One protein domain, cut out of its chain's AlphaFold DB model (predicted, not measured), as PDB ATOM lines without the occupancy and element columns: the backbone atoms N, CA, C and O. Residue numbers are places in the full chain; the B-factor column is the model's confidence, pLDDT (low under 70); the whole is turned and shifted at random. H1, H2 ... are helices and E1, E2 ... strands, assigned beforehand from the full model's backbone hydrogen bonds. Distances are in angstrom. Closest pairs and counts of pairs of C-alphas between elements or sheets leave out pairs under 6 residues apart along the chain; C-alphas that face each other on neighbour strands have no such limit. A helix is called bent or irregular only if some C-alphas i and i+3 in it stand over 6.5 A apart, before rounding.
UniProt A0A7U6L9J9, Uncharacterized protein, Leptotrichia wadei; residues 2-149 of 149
ATOM      1  N   ILE A   2      -8.870  -4.624 -12.416       76.50
ATOM      2  CA  ILE A   2      -8.747  -5.115 -11.031       76.50
ATOM      3  C   ILE A   2      -7.347  -4.795 -10.501       76.50
ATOM      4  O   ILE A   2      -6.350  -5.197 -11.099       76.50
ATOM      5  N   ILE A   3      -7.267  -4.082  -9.376       80.62
ATOM      6  CA  ILE A   3      -6.019  -3.735  -8.692       80.62
ATOM      7  C   ILE A   3      -5.951  -4.491  -7.358       80.62
ATOM      8  O   ILE A   3      -6.782  -4.306  -6.469       80.62
ATOM      9  N   LYS A   4      -4.905  -5.300  -7.170       80.38
ATOM     10  CA  LYS A   4      -4.732  -6.186  -5.999       80.38
ATOM     11  C   LYS A   4      -4.118  -5.503  -4.761       80.38
ATOM     12  O   LYS A   4      -3.637  -6.180  -3.854       80.38
ATOM     13  N   ASN A   5      -4.141  -4.171  -4.695       70.50
ATOM     14  CA  ASN A   5      -3.401  -3.385  -3.696       70.50
ATOM     15  C   ASN A   5      -3.837  -3.606  -2.240       70.50
ATOM     16  O   ASN A   5      -3.053  -3.336  -1.332       70.50
ATOM     17  N   TYR A   6      -5.050  -4.110  -1.989       73.06
ATOM     18  CA  TYR A   6      -5.564  -4.290  -0.624       73.06
ATOM     19  C   TYR A   6      -5.685  -5.756  -0.192       73.06
ATOM     20  O   TYR A   6      -6.343  -6.067   0.800       73.06
ATOM     21  N   LYS A   7      -4.957  -6.665  -0.860       76.12
ATOM     22  CA  LYS A   7      -4.893  -8.097  -0.506       76.12
ATOM     23  C   LYS A   7      -4.461  -8.346   0.951       76.12
ATOM     24  O   LYS A   7      -4.869  -9.339   1.547       76.12
ATOM     25  N   TYR A   8      -3.690  -7.440   1.558       78.25
ATOM     26  CA  TYR A   8      -3.306  -7.533   2.974       78.25
ATOM     27  C   TYR A   8      -4.498  -7.377   3.934       78.25
ATOM     28  O   TYR A   8      -4.487  -7.962   5.013       78.25
ATOM     29  N   ILE A   9      -5.551  -6.645   3.546       80.56
ATOM     30  CA  ILE A   9      -6.774  -6.511   4.351       80.56
ATOM     31  C   ILE A   9      -7.477  -7.867   4.440       80.56
ATOM     32  O   ILE A   9      -7.898  -8.279   5.517       80.56
ATOM     33  N   LYS A  10      -7.515  -8.618   3.331       80.69
ATOM     34  CA  LYS A  10      -7.996 -10.007   3.319       80.69
ATOM     35  C   LYS A  10      -7.171 -10.902   4.247       80.69
ATOM     36  O   LYS A  10      -7.735 -11.741   4.947       80.69
ATOM     37  N   LEU A  11      -5.848 -10.722   4.264       79.06
ATOM     38  CA  LEU A  11      -4.956 -11.467   5.155       79.06
ATOM     39  C   LEU A  11      -5.278 -11.171   6.627       79.06
ATOM     40  O   LEU A  11      -5.459 -12.104   7.402       79.06
ATOM     41  N   ALA A  12      -5.444  -9.895   6.989       76.56
ATOM     42  CA  ALA A  12      -5.846  -9.484   8.335       76.56
ATOM     43  C   ALA A  12      -7.214 -10.065   8.730       76.56
ATOM     44  O   ALA A  12      -7.386 -10.553   9.846       76.56
ATOM     45  N   TYR A  13      -8.161 -10.101   7.788       75.25
ATOM     46  CA  TYR A  13      -9.475 -10.712   7.991       75.25
ATOM     47  C   TYR A  13      -9.395 -12.234   8.206       75.25
ATOM     48  O   TYR A  13     -10.202 -12.801   8.935       75.25
ATOM     49  N   THR A  14      -8.404 -12.901   7.604       79.50
ATOM     50  CA  THR A  14      -8.160 -14.350   7.758       79.50
ATOM     51  C   THR A  14      -7.413 -14.665   9.057       79.50
ATOM     52  O   THR A  14      -7.682 -15.678   9.698       79.50
ATOM     53  N   ALA A  15      -6.515 -13.776   9.492       81.94
ATOM     54  CA  ALA A  15      -5.705 -13.953  10.696       81.94
ATOM     55  C   ALA A  15      -6.550 -14.149  11.965       81.94
ATOM     56  O   ALA A  15      -6.141 -14.892  12.853       81.94
ATOM     57  N   ARG A  16      -7.762 -13.577  12.029       82.00
ATOM     58  CA  ARG A  16      -8.689 -13.797  13.155       82.00
ATOM     59  C   ARG A  16      -9.005 -15.281  13.378       82.00
ATOM     60  O   ARG A  16      -9.089 -15.727  14.516       82.00
ATOM     61  N   PHE A  17      -9.119 -16.055  12.296       82.88
ATOM     62  CA  PHE A  17      -9.381 -17.492  12.366       82.88
ATOM     63  C   PHE A  17      -8.150 -18.266  12.848       82.88
ATOM     64  O   PHE A  17      -8.279 -19.212  13.616       82.88
ATOM     65  N   LEU A  18      -6.949 -17.826  12.459       84.88
ATOM     66  CA  LEU A  18      -5.696 -18.416  12.939       84.88
ATOM     67  C   LEU A  18      -5.504 -18.185  14.443       84.88
ATOM     68  O   LEU A  18      -5.109 -19.106  15.150       84.88
ATOM     69  N   ILE A  19      -5.838 -16.988  14.937       83.50
ATOM     70  CA  ILE A  19      -5.808 -16.673  16.374       83.50
ATOM     71  C   ILE A  19      -6.801 -17.567  17.130       83.50
ATOM     72  O   ILE A  19      -6.435 -18.180  18.128       83.50
ATOM     73  N   PHE A  20      -8.028 -17.707  16.623       86.50
ATOM     74  CA  PHE A  20      -9.033 -18.603  17.201       86.50
ATOM     75  C   PHE A  20      -8.555 -20.061  17.268       86.50
ATOM     76  O   PHE A  20      -8.649 -20.695  18.319       86.50
ATOM     77  N   LEU A  21      -7.994 -20.574  16.169       86.75
ATOM     78  CA  LEU A  21      -7.439 -21.926  16.116       86.75
ATOM     79  C   LEU A  21      -6.309 -22.120  17.129       86.75
ATOM     80  O   LEU A  21      -6.294 -23.139  17.812       86.75
ATOM     81  N   ALA A  22      -5.400 -21.150  17.257       85.38
ATOM     82  CA  ALA A  22      -4.309 -21.200  18.229       85.38
ATOM     83  C   ALA A  22      -4.822 -21.239  19.683       85.38
ATOM     84  O   ALA A  22      -4.302 -21.986  20.516       85.38
ATOM     85  N   CYS A  23      -5.879 -20.479  19.992       84.44
ATOM     86  CA  CYS A  23      -6.487 -20.471  21.322       84.44
ATOM     87  C   CYS A  23      -7.140 -21.809  21.695       84.44
ATOM     88  O   CYS A  23      -7.073 -22.204  22.854       84.44
ATOM     89  N   ILE A  24      -7.745 -22.516  20.736       86.31
ATOM     90  CA  ILE A  24      -8.379 -23.824  20.981       86.31
ATOM     91  C   ILE A  24      -7.364 -24.965  20.947       86.31
ATOM     92  O   ILE A  24      -7.502 -25.931  21.694       86.31
ATOM     93  N   SER A  25      -6.328 -24.875  20.113       84.88
ATOM     94  CA  SER A  25      -5.315 -25.928  20.028       84.88
ATOM     95  C   SER A  25      -4.433 -25.986  21.273       84.88
ATOM     96  O   SER A  25      -4.053 -27.077  21.685       84.88
ATOM     97  N   THR A  26      -4.166 -24.853  21.924       84.44
ATOM     98  CA  THR A  26      -3.363 -24.790  23.158       84.44
ATOM     99  C   THR A  26      -3.872 -25.735  24.266       84.44
ATOM    100  O   THR A  26      -3.103 -26.592  24.704       84.44
ATOM    101  N   PRO A  27      -5.144 -25.672  24.712       83.69
ATOM    102  CA  PRO A  27      -5.651 -26.572  25.748       83.69
ATOM    103  C   PRO A  27      -5.722 -28.039  25.294       83.69
ATOM    104  O   PRO A  27      -5.549 -28.935  26.119       83.69
ATOM    105  N   VAL A  28      -5.917 -28.298  23.994       84.94
ATOM    106  CA  VAL A  28      -5.904 -29.657  23.418       84.94
ATOM    107  C   VAL A  28      -4.497 -30.261  23.464       84.94
ATOM    108  O   VAL A  28      -4.328 -31.398  23.900       84.94
ATOM    109  N   LEU A  29      -3.477 -29.497  23.062       86.12
ATOM    110  CA  LEU A  29      -2.073 -29.924  23.076       86.12
ATOM    111  C   LEU A  29      -1.566 -30.175  24.500       86.12
ATOM    112  O   LEU A  29      -0.819 -31.123  24.732       86.12
ATOM    113  N   LEU A  30      -2.021 -29.367  25.457       88.06
ATOM    114  CA  LEU A  30      -1.718 -29.528  26.880       88.06
ATOM    115  C   LEU A  30      -2.537 -30.642  27.559       88.06
ATOM    116  O   LEU A  30      -2.401 -30.838  28.764       88.06
ATOM    117  N   LYS A  31      -3.377 -31.375  26.805       85.19
ATOM    118  CA  LYS A  31      -4.266 -32.438  27.308       85.19
ATOM    119  C   LYS A  31      -5.121 -31.988  28.499       85.19
ATOM    120  O   LYS A  31      -5.353 -32.757  29.432       85.19
ATOM    121  N   LEU A  32      -5.585 -30.739  28.480       79.00
ATOM    122  CA  LEU A  32      -6.492 -30.238  29.508       79.00
ATOM    123  C   LEU A  32      -7.840 -30.964  29.408       79.00
ATOM    124  O   LEU A  32      -8.256 -31.398  28.334       79.00
ATOM    125  N   GLY A  33      -8.525 -31.114  30.542       86.81
ATOM    126  CA  GLY A  33      -9.817 -31.796  30.592       86.81
ATOM    127  C   GLY A  33     -10.847 -31.169  29.644       86.81
ATOM    128  O   GLY A  33     -10.842 -29.960  29.408       86.81
ATOM    129  N   ILE A  34     -11.773 -31.993  29.143       85.31
ATOM    130  CA  ILE A  34     -12.798 -31.618  28.148       85.31
ATOM    131  C   ILE A  34     -13.591 -30.371  28.576       85.31
ATOM    132  O   ILE A  34     -13.913 -29.523  27.747       85.31
ATOM    133  N   PHE A  35     -13.844 -30.219  29.878       86.62
ATOM    134  CA  PHE A  35     -14.515 -29.048  30.439       86.62
ATOM    135  C   PHE A  35     -13.747 -27.738  30.190       86.62
ATOM    136  O   PHE A  35     -14.333 -26.746  29.760       86.62
ATOM    137  N   VAL A  36     -12.424 -27.743  30.387       86.00
ATOM    138  CA  VAL A  36     -11.562 -26.570  30.161       86.00
ATOM    139  C   VAL A  36     -11.489 -26.240  28.672       86.00
ATOM    140  O   VAL A  36     -11.600 -25.074  28.299       86.00
ATOM    141  N   ILE A  37     -11.386 -27.262  27.814       86.94
ATOM    142  CA  ILE A  37     -11.436 -27.090  26.354       86.94
ATOM    143  C   ILE A  37     -12.759 -26.427  25.940       86.94
ATOM    144  O   ILE A  37     -12.749 -25.478  25.154       86.94
ATOM    145  N   GLY A  38     -13.885 -26.875  26.505       86.56
ATOM    146  CA  GLY A  38     -15.207 -26.296  26.255       86.56
ATOM    147  C   GLY A  38     -15.301 -24.820  26.655       86.56
ATOM    148  O   GLY A  38     -15.774 -24.001  25.868       86.56
ATOM    149  N   ILE A  39     -14.790 -24.453  27.835       88.00
ATOM    150  CA  ILE A  39     -14.762 -23.052  28.290       88.00
ATOM    151  C   ILE A  39     -13.899 -22.189  27.363       88.00
ATOM    152  O   ILE A  39     -14.348 -21.132  26.915       88.00
ATOM    153  N   CYS A  40     -12.685 -22.643  27.032       86.12
ATOM    154  CA  CYS A  40     -11.797 -21.929  26.114       86.12
ATOM    155  C   CYS A  40     -12.459 -21.714  24.749       86.12
ATOM    156  O   CYS A  40     -12.402 -20.610  24.213       86.12
ATOM    157  N   PHE A  41     -13.152 -22.724  24.219       87.69
ATOM    158  CA  PHE A  41     -13.886 -22.608  22.963       87.69
ATOM    159  C   PHE A  41     -14.958 -21.509  23.012       87.69
ATOM    160  O   PHE A  41     -14.997 -20.646  22.132       87.69
ATOM    161  N   VAL A  42     -15.806 -21.502  24.048       87.75
ATOM    162  CA  VAL A  42     -16.905 -20.529  24.185       87.75
ATOM    163  C   VAL A  42     -16.376 -19.100  24.331       87.75
ATOM    164  O   VAL A  42     -16.869 -18.187  23.660       87.75
ATOM    165  N   ILE A  43     -15.348 -18.903  25.160       86.88
ATOM    166  CA  ILE A  43     -14.744 -17.584  25.390       86.88
ATOM    167  C   ILE A  43     -14.058 -17.085  24.115       86.88
ATOM    168  O   ILE A  43     -14.327 -15.970  23.665       86.88
ATOM    169  N   SER A  44     -13.213 -17.909  23.490       85.31
ATOM    170  CA  SER A  44     -12.511 -17.530  22.261       85.31
ATOM    171  C   SER A  44     -13.477 -17.254  21.111       85.31
ATOM    172  O   SER A  44     -13.271 -16.296  20.368       85.31
ATOM    173  N   SER A  45     -14.558 -18.030  20.985       84.38
ATOM    174  CA  SER A  45     -15.593 -17.792  19.974       84.38
ATOM    175  C   SER A  45     -16.283 -16.441  20.185       84.38
ATOM    176  O   SER A  45     -16.384 -15.638  19.256       84.38
ATOM    177  N   SER A  46     -16.667 -16.141  21.427       82.75
ATOM    178  CA  SER A  46     -17.309 -14.871  21.790       82.75
ATOM    179  C   SER A  46     -16.418 -13.660  21.499       82.75
ATOM    180  O   SER A  46     -16.890 -12.662  20.966       82.75
ATOM    181  N   ILE A  47     -15.118 -13.745  21.789       80.31
ATOM    182  CA  ILE A  47     -14.181 -12.639  21.543       80.31
ATOM    183  C   ILE A  47     -13.948 -12.434  20.040       80.31
ATOM    184  O   ILE A  47     -14.001 -11.303  19.551       80.31
ATOM    185  N   VAL A  48     -13.689 -13.522  19.303       80.56
ATOM    186  CA  VAL A  48     -13.277 -13.454  17.892       80.56
ATOM    187  C   VAL A  48     -14.451 -13.176  16.953       80.56
ATOM    188  O   VAL A  48     -14.287 -12.434  15.984       80.56
ATOM    189  N   PHE A  49     -15.617 -13.764  17.220       80.31
ATOM    190  CA  PHE A  49     -16.783 -13.699  16.332       80.31
ATOM    191  C   PHE A  49     -17.964 -12.929  16.923       80.31
ATOM    192  O   PHE A  49     -18.816 -12.466  16.170       80.31
ATOM    193  N   GLY A  50     -18.027 -12.766  18.246       72.81
ATOM    194  CA  GLY A  50     -19.108 -12.033  18.911       72.81
ATOM    195  C   GLY A  50     -18.956 -10.511  18.858       72.81
ATOM    196  O   GLY A  50     -19.871  -9.795  19.256       72.81
ATOM    197  N   THR A  51     -17.827  -9.995  18.359       77.81
ATOM    198  CA  THR A  51     -17.577  -8.551  18.251       77.81
ATOM    199  C   THR A  51     -17.327  -8.125  16.803       77.81
ATOM    200  O   THR A  51     -16.638  -8.808  16.052       77.81
ATOM    201  N   ASN A  52     -17.808  -6.935  16.423       79.81
ATOM    202  CA  ASN A  52     -17.522  -6.310  15.117       79.81
ATOM    203  C   ASN A  52     -16.166  -5.570  15.096       79.81
ATOM    204  O   ASN A  52     -15.964  -4.626  14.324       79.81
ATOM    205  N   ALA A  53     -15.237  -5.920  15.992       81.00
ATOM    206  CA  ALA A  53     -13.974  -5.202  16.156       81.00
ATOM    207  C   ALA A  53     -13.098  -5.294  14.894       81.00
ATOM    208  O   ALA A  53     -12.553  -4.287  14.438       81.00
ATOM    209  N   CYS A  54     -13.013  -6.485  14.295       81.44
ATOM    210  CA  CYS A  54     -12.254  -6.715  13.067       81.44
ATOM    211  C   CYS A  54     -12.830  -5.897  11.902       81.44
ATOM    212  O   CYS A  54     -12.104  -5.174  11.220       81.44
ATOM    213  N   GLU A  55     -14.149  -5.949  11.723       86.81
ATOM    214  CA  GLU A  55     -14.896  -5.223  10.702       86.81
ATOM    215  C   GLU A  55     -14.703  -3.707  10.835       86.81
ATOM    216  O   GLU A  55     -14.485  -3.022   9.836       86.81
ATOM    217  N   ASN A  56     -14.711  -3.183  12.063       86.75
ATOM    218  CA  ASN A  56     -14.475  -1.765  12.335       86.75
ATOM    219  C   ASN A  56     -13.050  -1.330  11.963       86.75
ATOM    220  O   ASN A  56     -12.872  -0.296  11.313       86.75
ATOM    221  N   ILE A  57     -12.032  -2.119  12.327       86.62
ATOM    222  CA  ILE A  57     -10.630  -1.847  11.969       86.62
ATOM    223  C   ILE A  57     -10.459  -1.862  10.447       86.62
ATOM    224  O   ILE A  57      -9.880  -0.939   9.869       86.62
ATOM    225  N   VAL A  58     -11.010  -2.883   9.793       88.44
ATOM    226  CA  VAL A  58     -10.960  -3.053   8.339       88.44
ATOM    227  C   VAL A  58     -11.675  -1.912   7.632       88.44
ATOM    228  O   VAL A  58     -11.127  -1.344   6.693       88.44
ATOM    229  N   SER A  59     -12.853  -1.513   8.115       90.19
ATOM    230  CA  SER A  59     -13.592  -0.362   7.597       90.19
ATOM    231  C   SER A  59     -12.776   0.924   7.722       90.19
ATOM    232  O   SER A  59     -12.670   1.688   6.761       90.19
ATOM    233  N   LYS A  60     -12.127   1.165   8.868       89.69
ATOM    234  CA  LYS A  60     -11.281   2.348   9.086       89.69
ATOM    235  C   LYS A  60     -10.084   2.380   8.132       89.69
ATOM    236  O   LYS A  60      -9.817   3.418   7.525       89.69
ATOM    237  N   GLU A  61      -9.388   1.259   7.965       89.38
ATOM    238  CA  GLU A  61      -8.235   1.167   7.064       89.38
ATOM    239  C   GLU A  61      -8.649   1.288   5.592       89.38
ATOM    240  O   GLU A  61      -8.031   2.043   4.838       89.38
ATOM    241  N   LEU A  62      -9.735   0.623   5.193       90.88
ATOM    242  CA  LEU A  62     -10.303   0.729   3.852       90.88
ATOM    243  C   LEU A  62     -10.687   2.179   3.534       90.88
ATOM    244  O   LEU A  62     -10.284   2.714   2.503       90.88
ATOM    245  N   ASN A  63     -11.383   2.851   4.456       90.81
ATOM    246  CA  ASN A  63     -11.730   4.265   4.341       90.81
ATOM    247  C   ASN A  63     -10.495   5.154   4.160       90.81
ATOM    248  O   ASN A  63     -10.487   6.010   3.277       90.81
ATOM    249  N   ARG A  64      -9.447   4.938   4.967       90.19
ATOM    250  CA  ARG A  64      -8.191   5.702   4.913       90.19
ATOM    251  C   ARG A  64      -7.463   5.544   3.580       90.19
ATOM    252  O   ARG A  64      -6.803   6.474   3.126       90.19
ATOM    253  N   ARG A  65      -7.525   4.358   2.974       88.75
ATOM    254  CA  ARG A  65      -6.858   4.071   1.698       88.75
ATOM    255  C   ARG A  65      -7.649   4.585   0.508       88.75
ATOM    256  O   ARG A  65      -7.065   5.220  -0.364       88.75
ATOM    257  N   MET A  66      -8.956   4.345   0.495       89.56
ATOM    258  CA  MET A  66      -9.833   4.775  -0.591       89.56
ATOM    259  C   MET A  66      -9.928   6.299  -0.663       89.56
ATOM    260  O   MET A  66      -9.905   6.856  -1.757       89.56
ATOM    261  N   SER A  67      -9.942   7.000   0.479       87.25
ATOM    262  CA  SER A  67      -9.952   8.470   0.505       87.25
ATOM    263  C   SER A  67      -8.701   9.093  -0.125       87.25
ATOM    264  O   SER A  67      -8.813  10.118  -0.794       87.25
ATOM    265  N   LYS A  68      -7.538   8.446   0.027       89.81
ATOM    266  CA  LYS A  68      -6.240   8.895  -0.501       89.81
ATOM    267  C   LYS A  68      -6.038   8.647  -1.997       89.81
ATOM    268  O   LYS A  68      -5.037   9.102  -2.538       89.81
ATOM    269  N   LEU A  69      -6.936   7.919  -2.664       88.56
ATOM    270  CA  LEU A  69      -6.814   7.698  -4.104       88.56
ATOM    271  C   LEU A  69      -6.914   9.041  -4.853       88.56
ATOM    272  O   LEU A  69      -7.865   9.786  -4.589       88.56
ATOM    273  N   PRO A  70      -5.993   9.347  -5.786       87.31
ATOM    274  CA  PRO A  70      -5.973  10.602  -6.539       87.31
ATOM    275  C   PRO A  70      -6.977  10.560  -7.705       87.31
ATOM    276  O   PRO A  70      -6.618  10.696  -8.869       87.31
ATOM    277  N   VAL A  71      -8.244  10.307  -7.385       88.06
ATOM    278  CA  VAL A  71      -9.367  10.272  -8.334       88.06
ATOM    279  C   VAL A  71     -10.526  11.091  -7.766       88.06
ATOM    280  O   VAL A  71     -10.716  11.078  -6.536       88.06
ATOM    281  N   PRO A  72     -11.297  11.787  -8.625       85.94
ATOM    282  CA  PRO A  72     -12.533  12.447  -8.228       85.94
ATOM    283  C   PRO A  72     -13.506  11.435  -7.622       85.94
ATOM    284  O   PRO A  72     -13.662  10.325  -8.125       85.94
ATOM    285  N   LYS A  73     -14.140  11.813  -6.511       89.94
ATOM    286  CA  LYS A  73     -15.125  10.979  -5.816       89.94
ATOM    287  C   LYS A  73     -16.416  11.773  -5.762       89.94
ATOM    288  O   LYS A  73     -16.504  12.724  -4.993       89.94
ATOM    289  N   ASN A  74     -17.380  11.417  -6.602       88.50
ATOM    290  CA  ASN A  74     -18.649  12.133  -6.684       88.50
ATOM    291  C   ASN A  74     -19.637  11.595  -5.648       88.50
ATOM    292  O   ASN A  74     -20.009  12.306  -4.721       88.50
ATOM    293  N   GLN A  75     -20.025  10.324  -5.765       87.88
ATOM    294  CA  GLN A  75     -20.882   9.662  -4.781       87.88
ATOM    295  C   GLN A  75     -20.065   8.619  -4.040       87.88
ATOM    296  O   GLN A  75     -19.439   7.779  -4.676       87.88
ATOM    297  N   ILE A  76     -20.057   8.678  -2.709       90.00
ATOM    298  CA  ILE A  76     -19.305   7.755  -1.858       90.00
ATOM    299  C   ILE A  76     -20.288   6.906  -1.062       90.00
ATOM    300  O   ILE A  76     -21.138   7.425  -0.343       90.00
ATOM    301  N   PHE A  77     -20.098   5.596  -1.122       90.75
ATOM    302  CA  PHE A  77     -20.848   4.611  -0.366       90.75
ATOM    303  C   PHE A  77     -19.898   3.846   0.546       90.75
ATOM    304  O   PHE A  77     -18.881   3.309   0.109       90.75
ATOM    305  N   LYS A  78     -20.232   3.790   1.831       92.38
ATOM    306  CA  LYS A  78     -19.480   3.061   2.853       92.38
ATOM    307  C   LYS A  78     -20.465   2.205   3.615       92.38
ATOM    308  O   LYS A  78     -21.520   2.710   3.987       92.38
ATOM    309  N   TRP A  79     -20.108   0.956   3.876       91.69
ATOM    310  CA  TRP A  79     -20.941   0.079   4.684       91.69
ATOM    311  C   TRP A  79     -20.104  -0.817   5.585       91.69
ATOM    312  O   TRP A  79     -18.989  -1.226   5.251       91.69
ATOM    313  N   ASN A  80     -20.683  -1.111   6.742       89.50
ATOM    314  CA  ASN A  80     -20.243  -2.143   7.663       89.50
ATOM    315  C   ASN A  80     -21.502  -2.772   8.271       89.50
ATOM    316  O   ASN A  80     -22.052  -2.249   9.237       89.50
ATOM    317  N   LYS A  81     -22.017  -3.830   7.643       82.75
ATOM    318  CA  LYS A  81     -23.275  -4.471   8.042       82.75
ATOM    319  C   LYS A  81     -23.171  -5.979   7.865       82.75
ATOM    320  O   LYS A  81     -22.768  -6.432   6.799       82.75
ATOM    321  N   ASN A  82     -23.565  -6.746   8.884       78.19
ATOM    322  CA  ASN A  82     -23.590  -8.216   8.868       78.19
ATOM    323  C   ASN A  82     -22.272  -8.833   8.359       78.19
ATOM    324  O   ASN A  82     -22.276  -9.619   7.414       78.19
ATOM    325  N   SER A  83     -21.136  -8.398   8.914       77.38
ATOM    326  CA  SER A  83     -19.785  -8.793   8.473       77.38
ATOM    327  C   SER A  83     -19.428  -8.438   7.020       77.38
ATOM    328  O   SER A  83     -18.335  -8.760   6.556       77.38
ATOM    329  N   SER A  84     -20.290  -7.718   6.295       85.88
ATOM    330  CA  SER A  84     -19.953  -7.105   5.015       85.88
ATOM    331  C   SER A  84     -19.406  -5.705   5.245       85.88
ATOM    332  O   SER A  84     -20.126  -4.790   5.647       85.88
ATOM    333  N   VAL A  85     -18.122  -5.540   4.949       90.50
ATOM    334  CA  VAL A  85     -17.453  -4.239   4.902       90.50
ATOM    335  C   VAL A  85     -17.169  -3.880   3.455       90.50
ATOM    336  O   VAL A  85     -16.731  -4.737   2.676       90.50
ATOM    337  N   GLY A  86     -17.371  -2.618   3.097       92.06
ATOM    338  CA  GLY A  86     -16.951  -2.131   1.796       92.06
ATOM    339  C   GLY A  86     -17.003  -0.626   1.630       92.06
ATOM    340  O   GLY A  86     -17.565   0.117   2.438       92.06
ATOM    341  N   TYR A  87     -16.350  -0.203   0.558       92.94
ATOM    342  CA  TYR A  87     -16.263   1.167   0.102       92.94
ATOM    343  C   TYR A  87     -16.449   1.154  -1.406       92.94
ATOM    344  O   TYR A  87     -15.734   0.446  -2.122       92.94
ATOM    345  N   ALA A  88     -17.370   1.971  -1.886       92.69
ATOM    346  CA  ALA A  88     -17.520   2.232  -3.300       92.69
ATOM    347  C   ALA A  88     -17.636   3.730  -3.557       92.69
ATOM    348  O   ALA A  88     -18.099   4.482  -2.700       92.69
ATOM    349  N   PHE A  89     -17.206   4.173  -4.729       92.56
ATOM    350  CA  PHE A  89     -17.495   5.520  -5.188       92.56
ATOM    351  C   PHE A  89     -17.644   5.582  -6.702       92.56
ATOM    352  O   PHE A  89     -17.158   4.705  -7.418       92.56
ATOM    353  N   THR A  90     -18.314   6.623  -7.182       91.19
ATOM    354  CA  THR A  90     -18.413   6.924  -8.610       91.19
ATOM    355  C   THR A  90     -17.451   8.042  -8.994       91.19
ATOM    356  O   THR A  90     -17.293   9.025  -8.265       91.19
ATOM    357  N   ASP A  91     -16.818   7.874 -10.149       90.38
ATOM    358  CA  ASP A  91     -16.088   8.914 -10.863       90.38
ATOM    359  C   ASP A  91     -16.897   9.265 -12.115       90.38
ATOM    360  O   ASP A  91     -16.865   8.543 -13.120       90.38
ATOM    361  N   LEU A  92     -17.655  10.362 -12.030       85.56
ATOM    362  CA  LEU A  92     -18.526  10.819 -13.115       85.56
ATOM    363  C   LEU A  92     -17.730  11.289 -14.333       85.56
ATOM    364  O   LEU A  92     -18.233  11.186 -15.445       85.56
ATOM    365  N   SER A  93     -16.483  11.744 -14.151       86.31
ATOM    366  CA  SER A  93     -15.652  12.215 -15.268       86.31
ATOM    367  C   SER A  93     -15.304  11.094 -16.248       86.31
ATOM    368  O   SER A  93     -15.141  11.336 -17.441       86.31
ATOM    369  N   LYS A  94     -15.230   9.856 -15.747       87.44
ATOM    370  CA  LYS A  94     -14.916   8.655 -16.533       87.44
ATOM    371  C   LYS A  94     -16.090   7.688 -16.659       87.44
ATOM    372  O   LYS A  94     -15.938   6.644 -17.285       87.44
ATOM    373  N   GLY A  95     -17.229   7.987 -16.029       90.25
ATOM    374  CA  GLY A  95     -18.375   7.079 -15.967       90.25
ATOM    375  C   GLY A  95     -18.034   5.735 -15.314       90.25
ATOM    376  O   GLY A  95     -18.519   4.695 -15.756       90.25
ATOM    377  N   THR A  96     -17.165   5.735 -14.295       91.62
ATOM    378  CA  THR A  96     -16.695   4.498 -13.647       91.62
ATOM    379  C   THR A  96     -17.174   4.373 -12.210       91.62
ATOM    380  O   THR A  96     -17.279   5.356 -11.476       91.62
ATOM    381  N   VAL A  97     -17.429   3.136 -11.793       91.81
ATOM    382  CA  VAL A  97     -17.652   2.760 -10.400       91.81
ATOM    383  C   VAL A  97     -16.425   2.026  -9.878       91.81
ATOM    384  O   VAL A  97     -15.895   1.108 -10.507       91.81
ATOM    385  N   TRP A  98     -15.961   2.462  -8.716       92.81
ATOM    386  CA  TRP A  98     -14.819   1.905  -8.014       92.81
ATOM    387  C   TRP A  98     -15.344   1.211  -6.773       92.81
ATOM    388  O   TRP A  98     -16.006   1.849  -5.959       92.81
ATOM    389  N   ILE A  99     -15.052  -0.074  -6.608       92.31
ATOM    390  CA  ILE A  99     -15.514  -0.862  -5.468       92.31
ATOM    391  C   ILE A  99     -14.375  -1.684  -4.874       92.31
ATOM    392  O   ILE A  99     -13.639  -2.378  -5.570       92.31
ATOM    393  N   CYS A 100     -14.250  -1.619  -3.553       92.00
ATOM    394  CA  CYS A 100     -13.385  -2.484  -2.769       92.00
ATOM    395  C   CYS A 100     -14.160  -2.936  -1.530       92.00
ATOM    396  O   CYS A 100     -14.593  -2.115  -0.720       92.00
ATOM    397  N   SER A 101     -14.404  -4.236  -1.401       90.81
ATOM    398  CA  SER A 101     -15.248  -4.779  -0.340       90.81
ATOM    399  C   SER A 101     -14.931  -6.237  -0.031       90.81
ATOM    400  O   SER A 101     -14.164  -6.899  -0.726       90.81
ATOM    401  N   THR A 102     -15.595  -6.765   0.989       88.94
ATOM    402  CA  THR A 102     -15.667  -8.206   1.270       88.94
ATOM    403  C   THR A 102     -16.078  -9.040   0.045       88.94
ATOM    404  O   THR A 102     -15.483 -10.090  -0.182       88.94
ATOM    405  N   GLN A 103     -17.004  -8.553  -0.795       89.12
ATOM    406  CA  GLN A 103     -17.451  -9.239  -2.023       89.12
ATOM    407  C   GLN A 103     -16.341  -9.314  -3.082       89.12
ATOM    408  O   GLN A 103     -16.177 -10.338  -3.737       89.12
ATOM    409  N   THR A 104     -15.512  -8.271  -3.195       87.44
ATOM    410  CA  THR A 104     -14.331  -8.263  -4.078       87.44
ATOM    411  C   THR A 104     -13.097  -8.880  -3.415       87.44
ATOM    412  O   THR A 104     -11.991  -8.760  -3.935       87.44
ATOM    413  N   LYS A 105     -13.235  -9.511  -2.238       88.12
ATOM    414  CA  LYS A 105     -12.106 -10.019  -1.432       88.12
ATOM    415  C   LYS A 105     -11.047  -8.939  -1.141       88.12
ATOM    416  O   LYS A 105      -9.864  -9.254  -1.010       88.12
ATOM    417  N   PHE A 106     -11.483  -7.684  -1.018       87.56
ATOM    418  CA  PHE A 106     -10.657  -6.482  -0.886       87.56
ATOM    419  C   PHE A 106      -9.702  -6.246  -2.066       87.56
ATOM    420  O   PHE A 106      -8.660  -5.615  -1.924       87.56
ATOM    421  N   GLU A 107     -10.033  -6.730  -3.256       89.19
ATOM    422  CA  GLU A 107      -9.422  -6.240  -4.488       89.19
ATOM    423  C   GLU A 107     -10.195  -4.998  -4.950       89.19
ATOM    424  O   GLU A 107     -11.415  -4.906  -4.778       89.19
ATOM    425  N   LEU A 108      -9.487  -4.007  -5.492       89.38
ATOM    426  CA  LEU A 108     -10.108  -2.794  -6.012       89.38
ATOM    427  C   LEU A 108     -10.545  -3.045  -7.447       89.38
ATOM    428  O   LEU A 108      -9.714  -3.168  -8.345       89.38
ATOM    429  N   HIS A 109     -11.850  -3.133  -7.643       90.38
ATOM    430  CA  HIS A 109     -12.451  -3.339  -8.944       90.38
ATOM    431  C   HIS A 109     -12.935  -1.997  -9.481       90.38
ATOM    432  O   HIS A 109     -13.534  -1.199  -8.760       90.38
ATOM    433  N   ILE A 110     -12.651  -1.758 -10.753       90.44
ATOM    434  CA  ILE A 110     -13.036  -0.555 -11.478       90.44
ATOM    435  C   ILE A 110     -13.814  -1.016 -12.693       90.44
ATOM    436  O   ILE A 110     -13.272  -1.752 -13.528       90.44
ATOM    437  N   TYR A 111     -15.058  -0.576 -12.779       90.19
ATOM    438  CA  TYR A 111     -15.964  -0.943 -13.852       90.19
ATOM    439  C   TYR A 111     -16.599   0.291 -14.475       90.19
ATOM    440  O   TYR A 111     -16.737   1.317 -13.810       90.19
ATOM    441  N   PHE A 112     -17.010   0.190 -15.735       89.00
ATOM    442  CA  PHE A 112     -17.853   1.213 -16.343       89.00
ATOM    443  C   PHE A 112     -19.285   1.060 -15.842       89.00
ATOM    444  O   PHE A 112     -19.805  -0.048 -15.760       89.00
ATOM    445  N   ILE A 113     -19.928   2.175 -15.501       87.62
ATOM    446  CA  ILE A 113     -21.310   2.177 -15.000       87.62
ATOM    447  C   ILE A 113     -22.267   1.613 -16.061       87.62
ATOM    448  O   ILE A 113     -23.206   0.907 -15.715       87.62
ATOM    449  N   SER A 114     -21.976   1.845 -17.343       87.44
ATOM    450  CA  SER A 114     -22.738   1.329 -18.488       87.44
ATOM    451  C   SER A 114     -22.692  -0.193 -18.660       87.44
ATOM    452  O   SER A 114     -23.402  -0.719 -19.504       87.44
ATOM    453  N   GLU A 115     -21.843  -0.911 -17.919       87.00
ATOM    454  CA  GLU A 115     -21.796  -2.380 -17.969       87.00
ATOM    455  C   GLU A 115     -22.857  -3.042 -17.074       87.00
ATOM    456  O   GLU A 115     -22.914  -4.276 -17.040       87.00
ATOM    457  N   PHE A 116     -23.650  -2.259 -16.330       87.50
ATOM    458  CA  PHE A 116     -24.558  -2.769 -15.306       87.50
ATOM    459  C   PHE A 116     -26.005  -2.326 -15.478       87.50
ATOM    460  O   PHE A 116     -26.296  -1.144 -15.651       87.50
ATOM    461  N   ASP A 117     -26.898  -3.270 -15.202       87.81
ATOM    462  CA  ASP A 117     -28.245  -2.986 -14.737       87.81
ATOM    463  C   ASP A 117     -28.189  -2.623 -13.247       87.81
ATOM    464  O   ASP A 117     -27.712  -3.404 -12.412       87.81
ATOM    465  N   ILE A 118     -28.657  -1.419 -12.914       87.69
ATOM    466  CA  ILE A 118     -28.652  -0.892 -11.549       87.69
ATOM    467  C   ILE A 118     -30.076  -0.916 -11.014       87.69
ATOM    468  O   ILE A 118     -30.945  -0.188 -11.493       87.69
ATOM    469  N   THR A 119     -30.308  -1.725  -9.986       89.00
ATOM    470  CA  THR A 119     -31.585  -1.777  -9.276       89.00
ATOM    471  C   THR A 119     -31.416  -1.240  -7.864       89.00
ATOM    472  O   THR A 119     -30.547  -1.664  -7.098       89.00
ATOM    473  N   GLU A 120     -32.258  -0.277  -7.504       86.94
ATOM    474  CA  GLU A 120     -32.297   0.274  -6.157       86.94
ATOM    475  C   GLU A 120     -33.490  -0.293  -5.387       86.94
ATOM    476  O   GLU A 120     -34.625  -0.287  -5.856       86.94
ATOM    477  N   SER A 121     -33.222  -0.785  -4.182       81.94
ATOM    478  CA  SER A 121     -34.225  -1.228  -3.216       81.94
ATOM    479  C   SER A 121     -33.930  -0.593  -1.858       81.94
ATOM    480  O   SER A 121     -32.853  -0.034  -1.638       81.94
ATOM    481  N   LEU A 122     -34.883  -0.659  -0.925       78.81
ATOM    482  CA  LEU A 122     -34.755  -0.075   0.414       78.81
ATOM    483  C   LEU A 122     -33.418  -0.449   1.087       78.81
ATOM    484  O   LEU A 122     -33.196  -1.582   1.517       78.81
ATOM    485  N   GLY A 123     -32.511   0.531   1.161       79.44
ATOM    486  CA  GLY A 123     -31.193   0.407   1.786       79.44
ATOM    487  C   GLY A 123     -30.131  -0.358   0.981       79.44
ATOM    488  O   GLY A 123     -29.046  -0.606   1.512       79.44
ATOM    489  N   LYS A 124     -30.394  -0.750  -0.273       88.06
ATOM    490  CA  LYS A 124     -29.454  -1.525  -1.102       88.06
ATOM    491  C   LYS A 124     -29.477  -1.077  -2.562       88.06
ATOM    492  O   LYS A 124     -30.538  -0.911  -3.149       88.06
ATOM    493  N   ILE A 125     -28.300  -0.962  -3.161       88.44
ATOM    494  CA  ILE A 125     -28.129  -0.805  -4.606       88.44
ATOM    495  C   ILE A 125     -27.478  -2.081  -5.122       88.44
ATOM    496  O   ILE A 125     -26.383  -2.438  -4.679       88.44
ATOM    497  N   GLN A 126     -28.141  -2.771  -6.036       90.38
ATOM    498  CA  GLN A 126     -27.600  -3.940  -6.709       90.38
ATOM    499  C   GLN A 126     -27.093  -3.532  -8.091       90.38
ATOM    500  O   GLN A 126     -27.772  -2.838  -8.841       90.38
ATOM    501  N   PHE A 127     -25.882  -3.975  -8.403       89.50
ATOM    502  CA  PHE A 127     -25.249  -3.829  -9.703       89.50
ATOM    503  C   PHE A 127     -25.166  -5.213 -10.320       89.50
ATOM    504  O   PHE A 127     -24.504  -6.091  -9.758       89.50
ATOM    505  N   ARG A 128     -25.818  -5.419 -11.462       88.75
ATOM    506  CA  ARG A 128     -25.780  -6.684 -12.197       88.75
ATOM    507  C   ARG A 128     -25.133  -6.464 -13.553       88.75
ATOM    508  O   ARG A 128     -25.632  -5.663 -14.331       88.75
ATOM    509  N   LYS A 129     -24.023  -7.151 -13.831       86.94
ATOM    510  CA  LYS A 129     -23.364  -7.038 -15.135       86.94
ATOM    511  C   LYS A 129     -24.241  -7.610 -16.237       86.94
ATOM    512  O   LYS A 129     -24.849  -8.670 -16.053       86.94
ATOM    513  N   HIS A 130     -24.206  -6.971 -17.399       84.44
ATOM    514  CA  HIS A 130     -24.714  -7.589 -18.615       84.44
ATOM    515  C   HIS A 130     -23.930  -8.882 -18.920       84.44
ATOM    516  O   HIS A 130     -22.710  -8.918 -18.726       84.44
ATOM    517  N   PRO A 131     -24.593  -9.956 -19.386       76.94
ATOM    518  CA  PRO A 131     -23.938 -11.237 -19.663       76.94
ATOM    519  C   PRO A 131     -22.740 -11.108 -20.610       76.94
ATOM    520  O   PRO A 131     -21.721 -11.764 -20.407       76.94
ATOM    521  N   ASP A 132     -22.846 -10.201 -21.582       74.50
ATOM    522  CA  ASP A 132     -21.887 -10.029 -22.677       74.50
ATOM    523  C   ASP A 132     -20.603  -9.293 -22.253       74.50
ATOM    524  O   ASP A 132     -19.603  -9.306 -22.968       74.50
ATOM    525  N   THR A 133     -20.601  -8.655 -21.076       72.31
ATOM    526  CA  THR A 133     -19.464  -7.876 -20.546       72.31
ATOM    527  C   THR A 133     -18.740  -8.589 -19.397       72.31
ATOM    528  O   THR A 133     -17.869  -8.004 -18.737       72.31
ATOM    529  N   LEU A 134     -19.095  -9.852 -19.132       74.50
ATOM    530  CA  LEU A 134     -18.547 -10.657 -18.045       74.50
ATOM    531  C   LEU A 134     -17.184 -11.258 -18.424       74.50
ATOM    532  O   LEU A 134     -17.050 -11.960 -19.421       74.50
ATOM    533  N   LYS A 135     -16.173 -11.039 -17.581       75.50
ATOM    534  CA  LYS A 135     -14.862 -11.705 -17.675       75.50
ATOM    535  C   LYS A 135     -14.715 -12.741 -16.559       75.50
ATOM    536  O   LYS A 135     -15.256 -12.539 -15.476       75.50
ATOM    537  N   GLU A 136     -13.923 -13.794 -16.783       66.75
ATOM    538  CA  GLU A 136     -13.753 -14.949 -15.868       66.75
ATOM    539  C   GLU A 136     -13.431 -14.600 -14.400       66.75
ATOM    540  O   GLU A 136     -13.737 -15.379 -13.503       66.75
ATOM    541  N   ASN A 137     -12.844 -13.429 -14.126       69.81
ATOM    542  CA  ASN A 137     -12.434 -13.006 -12.780       69.81
ATOM    543  C   ASN A 137     -13.232 -11.813 -12.225       69.81
ATOM    544  O   ASN A 137     -12.839 -11.212 -11.223       69.81
ATOM    545  N   GLU A 138     -14.327 -11.428 -12.878       79.00
ATOM    546  CA  GLU A 138     -15.139 -10.279 -12.486       79.00
ATOM    547  C   GLU A 138     -16.415 -10.701 -11.749       79.00
ATOM    548  O   GLU A 138     -16.946 -11.794 -11.930       79.00
ATOM    549  N   LEU A 139     -16.913  -9.817 -10.882       78.50
ATOM    550  CA  LEU A 139     -18.170 -10.052 -10.186       78.50
ATOM    551  C   LEU A 139     -19.329  -9.950 -11.180       78.50
ATOM    552  O   LEU A 139     -19.494  -8.922 -11.837       78.50
ATOM    553  N   ARG A 140     -20.144 -11.005 -11.253       83.50
ATOM    554  CA  ARG A 140     -21.394 -11.014 -12.029       83.50
ATOM    555  C   ARG A 140     -22.415 -10.032 -11.465       83.50
ATOM    556  O   ARG A 140     -23.145  -9.383 -12.207       83.50
ATOM    557  N   GLU A 141     -22.442  -9.925 -10.146       87.56
ATOM    558  CA  GLU A 141     -23.245  -8.957  -9.425       87.56
ATOM    559  C   GLU A 141     -22.542  -8.543  -8.137       87.56
ATOM    560  O   GLU A 141     -21.753  -9.305  -7.569       87.56
ATOM    561  N   PHE A 142     -22.824  -7.331  -7.677       88.00
ATOM    562  CA  PHE A 142     -22.429  -6.885  -6.350       88.00
ATOM    563  C   PHE A 142     -23.475  -5.954  -5.751       88.00
ATOM    564  O   PHE A 142     -24.229  -5.281  -6.453       88.00
ATOM    565  N   MET A 143     -23.501  -5.906  -4.423       89.94
ATOM    566  CA  MET A 143     -24.422  -5.063  -3.667       89.94
ATOM    567  C   MET A 143     -23.673  -3.985  -2.895       89.94
ATOM    568  O   MET A 143     -22.718  -4.272  -2.171       89.94
ATOM    569  N   ILE A 144     -24.160  -2.755  -2.999       89.19
ATOM    570  CA  ILE A 144     -23.816  -1.648  -2.113       89.19
ATOM    571  C   ILE A 144     -24.944  -1.511  -1.096       89.19
ATOM    572  O   ILE A 144     -26.109  -1.366  -1.460       89.19
ATOM    573  N   PHE A 145     -24.605  -1.509   0.185       86.19
ATOM    574  CA  PHE A 145     -25.571  -1.199   1.234       86.19
ATOM    575  C   PHE A 145     -25.536   0.309   1.466       86.19
ATOM    576  O   PHE A 145     -24.492   0.858   1.826       86.19
ATOM    577  N   LYS A 146     -26.660   0.994   1.237       79.75
ATOM    578  CA  LYS A 146     -26.789   2.387   1.665       79.75
ATOM    579  C   LYS A 146     -26.806   2.358   3.188       79.75
ATOM    580  O   LYS A 146     -27.599   1.622   3.775       79.75
ATOM    581  N   ASN A 147     -25.905   3.106   3.823       65.19
ATOM    582  CA  ASN A 147     -25.996   3.331   5.259       65.19
ATOM    583  C   ASN A 147     -27.343   4.016   5.517       65.19
ATOM    584  O   ASN A 147     -27.489   5.207   5.266       65.19
ATOM    585  N   SER A 148     -28.322   3.241   5.974       43.62
ATOM    586  CA  SER A 148     -29.459   3.749   6.724       43.62
ATOM    587  C   SER A 148     -28.917   4.120   8.104       43.62
ATOM    588  O   SER A 148     -28.884   3.276   9.002       43.62
ATOM    589  N   LEU A 149     -28.346   5.317   8.204       37.78
ATOM    590  CA  LEU A 149     -28.384   6.073   9.449       37.78
ATOM    591  C   LEU A 149     -29.700   6.841   9.437       37.78
ATOM    592  O   LEU A 149     -29.955   7.495   8.401       37.78
TER     593      LEU A 149
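AT A GLANCE: This is residues 2 to 149 of the 149 residues of an uncharacterized protein of Leptotrichia wadei (UniProt A0A7U6L9J9). The model is a head of two small antiparallel sheets, partly face to face with their strands crossed, from which a long helical hairpin, H1 and H2, runs off as an arm that makes the length. H3 packs on the face of the four-stranded sheet E1 E2 E3 E4 that is turned away from the three-stranded sheet E5 E6 E7. The printed part has 148 residues with three named helices followed by seven named strands, H1 H2 H3 E1 E2 E3 E4 E5 E6 E7; the class is mixed, helices and strands. Each sheet runs in chain order and is a meander, each strand the antiparallel neighbour of the one before. The whole is loose, with a radius of gyration of the C-alphas of 19.1 A, and elongated, spanning 63 by 35 by 31 A.

IN THESE COORDINATES: H1, residues 7 to 29, begins at C-alpha 7 at (-4.893, -8.097, -0.506) and is 32.3 A long, with a kink of 26 degrees near residue 14. It is neither bent nor irregular, but only just: C-alphas 24 and 27 are 6.1 A apart. H2, residues 34 to 49, begins at (-12.798, -31.618, 28.148) and measures 21.8 A; H3, residues 53 to 67, measures 21.2 A. The first sheet holds E1, residues 76 to 81, 16.2 A; E2, residues 84 to 91, 22.9 A; E3, residues 96 to 101, 16.3 A; and E4, residues 108 to 112, 13.5 A. The second holds E5, residues 116 to 121, 15.6 A; E6, residues 124 to 129, 16.3 A; and E7, residues 141 to 145, 13.4 A, ending at C-alpha 145 at (-25.571, -1.199, 1.234).

HOW THE PARTS SIT: H1 and H2 are a helical hairpin: they touch, closest at the C-alphas of Pro 27 and Ile 37, 5.8 A, at a shallow tilt of 15 degrees, opposite ways. With residues 9 to 16 alone H1 touches residues 54 to 58 of H3, closest at the C-alphas of Ile 9 and Val 58, 6.7 A. H2 and H3 are only just apart, 8.4 A at the closest. Every O i to N i+4 pair is within hydrogen-bond range in H2 and H3, and 14 of 19 are in H1. H3 is on the sheet E1 E2 E3 E4 at a height of 9.0 A, over E2 and along the strands, at 8 degrees to E2 on the local plane; the closest C-alphas of H3 and E2 are those of Ser 59 and Val 85, 6.1 A. Within hydrogen-bond range are N 79 and O 86 of the hairpin E1 and E2, 3.0 A; N 89 and O 98 of E2 and E3, 2.9 A; and N 99 and O 109 of E3 and E4, 2.9 A. Residues 2 to 3 pair antiparallel with residues 108 to 109 of E4. The sheet E5 E6 E7 has N 119 and O 126, 3.0 A, and N 127 and O 142, 2.9 A. The two sheets form a sandwich, two sheets face to face, their best planes 30 degrees apart and their strands at 68 degrees. The closest C-alphas of E1 and E7 are those of Trp 79 and Phe 145, 5.9 A.

THE WHOLE: The C-alphas farthest apart are those of Gly 33 and Ser 93, 63.8 A. Residues 29 to 35 stand free. The printed part has no cut, and its one long link is E6 to E7, 11 residues. The mean pLDDT of the printed part is 84.5; residues 136 to 137 and 147 to 149 are under 70.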